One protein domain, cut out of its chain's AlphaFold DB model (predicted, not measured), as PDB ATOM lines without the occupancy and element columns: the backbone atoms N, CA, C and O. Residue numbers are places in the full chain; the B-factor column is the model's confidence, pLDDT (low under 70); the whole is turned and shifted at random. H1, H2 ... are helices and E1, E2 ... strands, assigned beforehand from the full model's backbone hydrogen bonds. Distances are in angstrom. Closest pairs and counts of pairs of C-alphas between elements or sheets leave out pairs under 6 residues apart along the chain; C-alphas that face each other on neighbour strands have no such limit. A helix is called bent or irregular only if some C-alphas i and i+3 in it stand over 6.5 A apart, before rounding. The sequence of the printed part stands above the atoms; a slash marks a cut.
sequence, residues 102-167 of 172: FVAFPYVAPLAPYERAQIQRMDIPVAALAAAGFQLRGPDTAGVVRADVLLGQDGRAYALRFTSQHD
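What this domain is: This is residues 102 to 167 of the 172 residues of an uncharacterized protein of Solibacter usitatus (strain Ellin6076) (UniProt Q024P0). A narrow, strongly twisted sheet of three antiparallel strands has two long, bent strands, E1 and E2, side by side and the shorter E3 along E2. A short helix, H1, continues from the end of E1 and only grazes the sheet, and two long loops, residues 102 to 116 and 132 to 143, reach out to opposite ends of the long axis. The printed part has 66 residues with one named helix and three named strands, in the chain order E1, H1, E2, E3; the sheet's order is E1 - E2 - E3. The class is mostly strand, though under half of the residues, 30 of 66, are in named elements. The whole is compact, with a radius of gyration of the C-alphas of 12.3 A, yet only just elongated, spanning 41 by 21 by 18 A.

How they stand to each other: Start at residues 103 to 104, which pair antiparallel with residues 159 to 160 of E3, residues 157 to 162. Go on to E1, residues 117 to 125, an edge strand that bends by 66 degrees at residue 121. Its antiparallel neighbour is the inner strand E2, residues 144 to 152, at 155 degrees between directions; look for N 118 and O 151, 2.8 A apart, and N 124 and O 145, also 2.8 A. E2 bends by 64 degrees at residue 147. H1, residues 126 to 131, is on the sheet but only grazes it, with residues 126 to 129; its closest C-alphas to E2 are those of Val 126 and Val 144, 5.7 A apart. Every O i to N i+4 pair in H1 is within hydrogen-bond range. E2 and E3 form a hairpin, antiparallel at 143 degrees, with N 150 and O 159 at 2.8 A; E3 is the other edge strand.

Where its parts are: Find C-alpha 117 at (123.787, 116.180, 133.633); from there E1 runs 21.9 A to C-alpha 125 at (106.973, 102.436, 130.640). H1 follows at once, from residue 126 to 131. E2 runs 22.2 A from residue 144 to 152. E3 runs 13.9 A from residue 157 to C-alpha 162 at (108.143, 113.933, 126.089).

The domain as a whole: Look for the two C-alphas farthest apart at Tyr 114 and Pro 139, 41.1 A from each other. The printed part has no cut. The links E1 to H1 and E2 to E3 are tight, while H1 to E2, with 12 residues between them, is long. The mean pLDDT of the printed part is 78.0; residue 106, residues 135 to 142 and residues 164 to 167 are under 70 in this model.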
ATOM      1  N   PHE A 102     111.471 120.949 129.929       84.62
ATOM      2  CA  PHE A 102     111.646 119.808 130.827       84.62
ATOM      3  C   PHE A 102     110.788 119.978 132.082       84.62
ATOM      4  O   PHE A 102     110.749 121.053 132.681       84.62
ATOM      5  N   VAL A 103     110.152 118.890 132.495       84.62
ATOM      6  CA  VAL A 103     109.340 118.781 133.701       84.62
ATOM      7  C   VAL A 103     110.165 118.100 134.787       84.62
ATOM      8  O   VAL A 103     110.617 116.969 134.605       84.62
ATOM      9  N   ALA A 104     110.391 118.794 135.902       84.31
ATOM     10  CA  ALA A 104     111.166 118.273 137.026       84.31
ATOM     11  C   ALA A 104     110.392 117.199 137.807       84.31
ATOM     12  O   ALA A 104     109.171 117.287 137.948       84.31
ATOM     13  N   PHE A 105     111.105 116.212 138.354       78.38
ATOM     14  CA  PHE A 105     110.507 115.259 139.289       78.38
ATOM     15  C   PHE A 105     110.312 115.913 140.669       78.38
ATOM     16  O   PHE A 105     111.279 116.432 141.229       78.38
ATOM     17  N   PRO A 106     109.105 115.853 141.258       66.25
ATOM     18  CA  PRO A 106     108.778 116.603 142.476       66.25
ATOM     19  C   PRO A 106     109.566 116.163 143.721       66.25
ATOM     20  O   PRO A 106     109.792 116.969 144.618       66.25
ATOM     21  N   TYR A 107     110.013 114.904 143.780       72.31
ATOM     22  CA  TYR A 107     110.681 114.323 144.956       72.31
ATOM     23  C   TYR A 107     112.191 114.130 144.772       72.31
ATOM     24  O   TYR A 107     112.829 113.382 145.515       72.31
ATOM     25  N   VAL A 108     112.778 114.781 143.767       76.69
ATOM     26  CA  VAL A 108     114.215 114.715 143.495       76.69
ATOM     27  C   VAL A 108     114.830 116.061 143.855       76.69
ATOM     28  O   VAL A 108     114.411 117.100 143.350       76.69
ATOM     29  N   ALA A 109     115.818 116.044 144.755       79.88
ATOM     30  CA  ALA A 109     116.597 117.236 145.075       79.88
ATOM     31  C   ALA A 109     117.159 117.861 143.783       79.88
ATOM     32  O   ALA A 109     117.537 117.108 142.886       79.88
ATOM     33  N   PRO A 110     117.230 119.196 143.658       79.88
ATOM     34  CA  PRO A 110     117.783 119.830 142.469       79.88
ATOM     35  C   PRO A 110     119.225 119.399 142.202       79.88
ATOM     36  O   PRO A 110     119.985 119.134 143.135       79.88
ATOM     37  N   LEU A 111     119.601 119.388 140.922       80.06
ATOM     38  CA  LEU A 111     120.971 119.125 140.488       80.06
ATOM     39  C   LEU A 111     121.932 120.120 141.160       80.06
ATOM     40  O   LEU A 111     121.670 121.329 141.162       80.06
ATOM     41  N   ALA A 112     123.045 119.639 141.718       80.38
ATOM     42  CA  ALA A 112     124.012 120.537 142.343       80.38
ATOM     43  C   ALA A 112     124.687 121.444 141.286       80.38
ATOM     44  O   ALA A 112     124.891 121.010 140.152       80.38
ATOM     45  N   PRO A 113     125.125 122.675 141.629       80.50
ATOM     46  CA  PRO A 113     125.683 123.626 140.654       80.50
ATOM     47  C   PRO A 113     126.873 123.117 139.822       80.50
ATOM     48  O   PRO A 113     127.133 123.631 138.735       80.50
ATOM     49  N   TYR A 114     127.609 122.125 140.327       85.62
ATOM     50  CA  TYR A 114     128.789 121.542 139.674       85.62
ATOM     51  C   TYR A 114     128.565 120.108 139.185       85.62
ATOM     52  O   TYR A 114     129.488 119.477 138.666       85.62
ATOM     53  N   GLU A 115     127.361 119.578 139.370       83.00
ATOM     54  CA  GLU A 115     127.005 118.245 138.916       83.00
ATOM     55  C   GLU A 115     126.718 118.279 137.414       83.00
ATOM     56  O   GLU A 115     126.038 119.161 136.886       83.00
ATOM     57  N   ARG A 116     127.298 117.320 136.690       84.12
ATOM     58  CA  ARG A 116     127.065 117.187 135.252       84.12
ATOM     59  C   ARG A 116     125.767 116.430 135.034       84.12
ATOM     60  O   ARG A 116     125.565 115.388 135.646       84.12
ATOM     61  N   ALA A 117     124.957 116.904 134.097       87.44
ATOM     62  CA  ALA A 117     123.787 116.180 133.633       87.44
ATOM     63  C   ALA A 117     123.876 115.856 132.140       87.44
ATOM     64  O   ALA A 117     124.466 116.598 131.347       87.44
ATOM     65  N   GLN A 118     123.272 114.737 131.759       87.44
ATOM     66  CA  GLN A 118     123.145 114.283 130.387       87.44
ATOM     67  C   GLN A 118     121.670 114.122 130.035       87.44
ATOM     68  O   GLN A 118     120.896 113.555 130.794       87.44
ATOM     69  N   ILE A 119     121.288 114.585 128.845       89.75
ATOM     70  CA  ILE A 119     119.971 114.286 128.285       89.75
ATOM     71  C   ILE A 119     120.068 112.972 127.514       89.75
ATOM     72  O   ILE A 119     120.842 112.872 126.556       89.75
ATOM     73  N   GLN A 120     119.268 111.984 127.904       87.56
ATOM     74  CA  GLN A 120     119.177 110.694 127.233       87.56
ATOM     75  C   GLN A 120     117.754 110.445 126.739       87.56
ATOM     76  O   GLN A 120     116.797 110.544 127.501       87.56
ATOM     77  N   ARG A 121     117.614 110.082 125.460       86.69
ATOM     78  CA  ARG A 121     116.335 109.610 124.926       86.69
ATOM     79  C   ARG A 121     116.135 108.146 125.282       86.69
ATOM     80  O   ARG A 121     116.989 107.327 124.947       86.69
ATOM     81  N   MET A 122     115.003 107.831 125.891       84.00
ATOM     82  CA  MET A 122     114.642 106.477 126.292       84.00
ATOM     83  C   MET A 122     113.145 106.224 126.116       84.00
ATOM     84  O   MET A 122     112.343 107.159 126.040       84.00
ATOM     85  N   ASP A 123     112.796 104.945 126.037       85.44
ATOM     86  CA  ASP A 123     111.414 104.480 126.043       85.44
ATOM     87  C   ASP A 123     111.061 104.156 127.503       85.44
ATOM     88  O   ASP A 123     111.665 103.276 128.114       85.44
ATOM     89  N   ILE A 124     110.146 104.927 128.092       82.50
ATOM     90  CA  ILE A 124     109.763 104.833 129.505       82.50
ATOM     91  C   ILE A 124     108.408 104.132 129.607       82.50
ATOM     92  O   ILE A 124     107.449 104.600 128.993       82.50
ATOM     93  N   PRO A 125     108.272 103.055 130.395       84.38
ATOM     94  CA  PRO A 125     106.973 102.436 130.640       84.38
ATOM     95  C   PRO A 125     105.978 103.408 131.281       84.38
ATOM     96  O   PRO A 125     106.313 104.109 132.238       84.38
ATOM     97  N   VAL A 126     104.733 103.391 130.805       80.50
ATOM     98  CA  VAL A 126     103.614 104.175 131.355       80.50
ATOM     99  C   VAL A 126     103.450 103.931 132.858       80.50
ATOM    100  O   VAL A 126     103.298 104.879 133.625       80.50
ATOM    101  N   ALA A 127     103.583 102.678 133.303       78.50
ATOM    102  CA  ALA A 127     103.525 102.320 134.718       78.50
ATOM    103  C   ALA A 127     104.608 103.012 135.573       78.50
ATOM    104  O   ALA A 127     104.329 103.419 136.697       78.50
ATOM    105  N   ALA A 128     105.824 103.198 135.043       79.88
ATOM    106  CA  ALA A 128     106.905 103.879 135.762       79.88
ATOM    107  C   ALA A 128     106.644 105.390 135.877       79.88
ATOM    108  O   ALA A 128     106.916 105.991 136.914       79.88
ATOM    109  N   LEU A 129     106.064 105.998 134.839       79.88
ATOM    110  CA  LEU A 129     105.612 107.391 134.873       79.88
ATOM    111  C   LEU A 129     104.471 107.582 135.882       79.88
ATOM    112  O   LEU A 129     104.521 108.513 136.681       79.88
ATOM    113  N   ALA A 130     103.498 106.668 135.909       77.75
ATOM    114  CA  ALA A 130     102.416 106.675 136.893       77.75
ATOM    115  C   ALA A 130     102.939 106.539 138.330       77.75
ATOM    116  O   ALA A 130     102.543 107.310 139.202       77.75
ATOM    117  N   ALA A 131     103.887 105.625 138.567       76.50
ATOM    118  CA  ALA A 131     104.555 105.484 139.862       76.50
ATOM    119  C   ALA A 131     105.339 106.747 140.264       76.50
ATOM    120  O   ALA A 131     105.435 107.065 141.446       76.50
ATOM    121  N   ALA A 132     105.860 107.495 139.287       73.06
ATOM    122  CA  ALA A 132     106.506 108.787 139.502       73.06
ATOM    123  C   ALA A 132     105.516 109.967 139.640       73.06
ATOM    124  O   ALA A 132     105.955 111.111 139.756       73.06
ATOM    125  N   GLY A 133     104.202 109.707 139.638       75.06
ATOM    126  CA  GLY A 133     103.151 110.709 139.838       75.06
ATOM    127  C   GLY A 133     102.644 111.389 138.562       75.06
ATOM    128  O   GLY A 133     101.879 112.347 138.642       75.06
ATOM    129  N   PHE A 134     103.035 110.916 137.377       76.31
ATOM    130  CA  PHE A 134     102.540 111.454 136.108       76.31
ATOM    131  C   PHE A 134     101.246 110.753 135.695       76.31
ATOM    132  O   PHE A 134     101.182 109.527 135.651       76.31
ATOM    133  N   GLN A 135     100.220 111.518 135.319       69.56
ATOM    134  CA  GLN A 135      99.001 110.953 134.740       69.56
ATOM    135  C   GLN A 135      99.059 111.007 133.215       69.56
ATOM    136  O   GLN A 135      99.219 112.072 132.620       69.56
ATOM    137  N   LEU A 136      98.909 109.847 132.578       67.06
ATOM    138  CA  LEU A 136      98.836 109.731 131.124       67.06
ATOM    139  C   LEU A 136      97.372 109.729 130.686       67.06
ATOM    140  O   LEU A 136      96.591 108.878 131.103       67.06
ATOM    141  N   ARG A 137      96.995 110.679 129.822       60.91
ATOM    142  CA  ARG A 137      95.707 110.649 129.121       60.91
ATOM    143  C   ARG A 137      95.831 109.709 127.925       60.91
ATOM    144  O   ARG A 137      96.293 110.106 126.861       60.91
ATOM    145  N   GLY A 138      95.451 108.449 128.106       59.47
ATOM    146  CA  GLY A 138      95.441 107.460 127.030       59.47
ATOM    147  C   GLY A 138      95.009 106.074 127.518       59.47
ATOM    148  O   GLY A 138      95.160 105.779 128.700       59.47
ATOM    149  N   PRO A 139      94.459 105.224 126.635       48.84
ATOM    150  CA  PRO A 139      93.904 103.924 127.017       48.84
ATOM    151  C   PRO A 139      94.961 102.844 127.303       48.84
ATOM    152  O   PRO A 139      94.599 101.770 127.775       48.84
ATOM    153  N   ASP A 140      96.243 103.095 127.017       60.16
ATOM    154  CA  ASP A 140      97.286 102.068 127.057       60.16
ATOM    155  C   ASP A 140      98.200 102.213 128.285       60.16
ATOM    156  O   ASP A 140      99.214 102.911 128.272       60.16
ATOM    157  N   THR A 141      97.816 101.554 129.380       59.56
ATOM    158  CA  THR A 141      98.561 101.531 130.649       59.56
ATOM    159  C   THR A 141      99.776 100.599 130.631       59.56
ATOM    160  O   THR A 141     100.627 100.689 131.518       59.56
ATOM    161  N   ALA A 142      99.889  99.732 129.618       59.78
ATOM    162  CA  ALA A 142     101.011  98.811 129.426       59.78
ATOM    163  C   ALA A 142     102.046  99.320 128.402       59.78
ATOM    164  O   ALA A 142     103.067  98.669 128.178       59.78
ATOM    165  N   GLY A 143     101.799 100.479 127.785       74.00
ATOM    166  CA  GLY A 143     102.648 101.046 126.742       74.00
ATOM    167  C   GLY A 143     103.992 101.599 127.233       74.00
ATOM    168  O   GLY A 143     104.237 101.803 128.426       74.00
ATOM    169  N   VAL A 144     104.871 101.894 126.273       80.25
ATOM    170  CA  VAL A 144     106.104 102.669 126.478       80.25
ATOM    171  C   VAL A 144     105.996 104.023 125.783       80.25
ATOM    172  O   VAL A 144     105.462 104.130 124.680       80.25
ATOM    173  N   VAL A 145     106.524 105.067 126.418       80.38
ATOM    174  CA  VAL A 145     106.506 106.445 125.924       80.38
ATOM    175  C   VAL A 145     107.927 106.930 125.677       80.38
ATOM    176  O   VAL A 145     108.802 106.834 126.535       80.38
ATOM    177  N   ARG A 146     108.154 107.506 124.498       83.94
ATOM    178  CA  ARG A 146     109.441 108.081 124.099       83.94
ATOM    179  C   ARG A 146     109.655 109.443 124.765       83.94
ATOM    180  O   ARG A 146     108.977 110.418 124.417       83.94
ATOM    181  N   ALA A 147     110.653 109.556 125.634       86.44
ATOM    182  CA  ALA A 147     110.987 110.809 126.310       86.44
ATOM    183  C   ALA A 147     112.498 111.074 126.329       86.44
ATOM    184  O   ALA A 147     113.318 110.156 126.309       86.44
ATOM    185  N   ASP A 148     112.861 112.352 126.359       89.44
ATOM    186  CA  ASP A 148     114.189 112.802 126.745       89.44
ATOM    187  C   ASP A 148     114.216 112.953 128.273       89.44
ATOM    188  O   ASP A 148     113.394 113.666 128.843       89.44
ATOM    189  N   VAL A 149     115.166 112.311 128.944       88.88
ATOM    190  CA  VAL A 149     115.331 112.363 130.401       88.88
ATOM    191  C   VAL A 149     116.649 113.039 130.733       88.88
ATOM    192  O   VAL A 149     117.685 112.707 130.158       88.88
ATOM    193  N   LEU A 150     116.607 113.995 131.654       89.38
ATOM    194  CA  LEU A 150     117.778 114.628 132.238       89.38
ATOM    195  C   LEU A 150     118.292 113.752 133.383       89.38
ATOM    196  O   LEU A 150     117.648 113.647 134.428       89.38
ATOM    197  N   LEU A 151     119.448 113.132 133.173       88.38
ATOM    198  CA  LEU A 151     120.122 112.264 134.129       88.38
ATOM    199  C   LEU A 151     121.312 112.991 134.755       88.38
ATOM    200  O   LEU A 151     122.096 113.595 134.023       88.38
ATOM    201  N   GLY A 152     121.466 112.915 136.074       85.94
ATOM    202  CA  GLY A 152     122.685 113.349 136.757       85.94
ATOM    203  C   GLY A 152     123.851 112.395 136.509       85.94
ATOM    204  O   GLY A 152     123.702 111.318 135.924       85.94
ATOM    205  N   GLN A 153     125.039 112.781 136.966       83.12
ATOM    206  CA  GLN A 153     126.247 111.957 136.848       83.12
ATOM    207  C   GLN A 153     126.142 110.648 137.652       83.12
ATOM    208  O   GLN A 153     126.813 109.666 137.335       83.12
ATOM    209  N   ASP A 154     125.295 110.637 138.676       79.69
ATOM    210  CA  ASP A 154     124.947 109.474 139.492       79.69
ATOM    211  C   ASP A 154     123.926 108.532 138.823       79.69
ATOM    212  O   ASP A 154     123.613 107.474 139.366       79.69
ATOM    213  N   GLY A 155     123.412 108.897 137.644       79.88
ATOM    214  CA  GLY A 155     122.394 108.147 136.916       79.88
ATOM    215  C   GLY A 155     120.960 108.389 137.397       79.88
ATOM    216  O   GLY A 155     120.044 107.758 136.869       79.88
ATOM    217  N   ARG A 156     120.726 109.291 138.361       83.19
ATOM    218  CA  ARG A 156     119.372 109.638 138.818       83.19
ATOM    219  C   ARG A 156     118.681 110.542 137.804       83.19
ATOM    220  O   ARG A 156     119.303 111.419 137.210       83.19
ATOM    221  N   ALA A 157     117.381 110.342 137.617       87.56
ATOM    222  CA  ALA A 157     116.565 111.183 136.752       87.56
ATOM    223  C   ALA A 157     116.071 112.426 137.507       87.56
ATOM    224  O   ALA A 157     115.472 112.305 138.571       87.56
ATOM    225  N   TYR A 158     116.312 113.611 136.944       87.69
ATOM    226  CA  TYR A 158     115.962 114.909 137.545       87.69
ATOM    227  C   TYR A 158     114.795 115.590 136.842       87.69
ATOM    228  O   TYR A 158     113.981 116.261 137.476       87.69
ATOM    229  N   ALA A 159     114.689 115.399 135.531       88.56
ATOM    230  CA  ALA A 159     113.589 115.922 134.746       88.56
ATOM    231  C   ALA A 159     113.343 115.050 133.521       88.56
ATOM    232  O   ALA A 159     114.234 114.330 133.068       88.56
ATOM    233  N   LEU A 160     112.152 115.147 132.949       88.69
ATOM    234  CA  LEU A 160     111.820 114.505 131.686       88.69
ATOM    235  C   LEU A 160     111.103 115.474 130.758       88.69
ATOM    236  O   LEU A 160     110.509 116.457 131.186       88.69
ATOM    237  N   ARG A 161     111.157 115.179 129.469       86.19
ATOM    238  CA  ARG A 161     110.407 115.868 128.431       86.19
ATOM    239  C   ARG A 161     109.954 114.850 127.408       86.19
ATOM    240  O   ARG A 161     110.768 114.101 126.867       86.19
ATOM    241  N   PHE A 162     108.670 114.840 127.094       82.06
ATOM    242  CA  PHE A 162     108.143 113.933 126.089       82.06
ATOM    243  C   PHE A 162     108.582 114.358 124.681       82.06
ATOM    244  O   PHE A 162     108.817 115.531 124.389       82.06
ATOM    245  N   THR A 163     108.792 113.375 123.804       75.69
ATOM    246  CA  THR A 163     109.232 113.639 122.419       75.69
ATOM    247  C   THR A 163     108.115 113.480 121.391       75.69
ATOM    248  O   THR A 163     108.287 113.871 120.238       75.69
ATOM    249  N   SER A 164     106.971 112.933 121.805       63.16
ATOM    250  CA  SER A 164     105.742 112.865 121.013       63.16
ATOM    251  C   SER A 164     104.734 113.890 121.523       63.16
ATOM    252  O   SER A 164     104.581 113.998 122.738       63.16
ATOM    253  N   GLN A 165     104.005 114.547 120.615       54.59
ATOM    254  CA  GLN A 165     102.815 115.348 120.931       54.59
ATOM    255  C   GLN A 165     101.730 114.438 121.529       54.59
ATOM    256  O   GLN A 165     100.914 113.878 120.805       54.59
ATOM    257  N   HIS A 166     101.755 114.232 122.837       51.16
ATOM    258  CA  HIS A 166     100.633 113.695 123.598       51.16
ATOM    259  C   HIS A 166     100.270 114.763 124.626       51.16
ATOM    260  O   HIS A 166     101.159 115.366 125.210       51.16
ATOM    261  N   ASP A 167      98.986 115.042 124.805       53.91
ATOM    262  CA  ASP A 167      98.496 116.087 125.706       53.91
ATOM    263  C   ASP A 167      98.679 115.620 127.168       53.91
ATOM    264  O   ASP A 167      97.902 114.803 127.671       53.91
TER     265      ASP A 167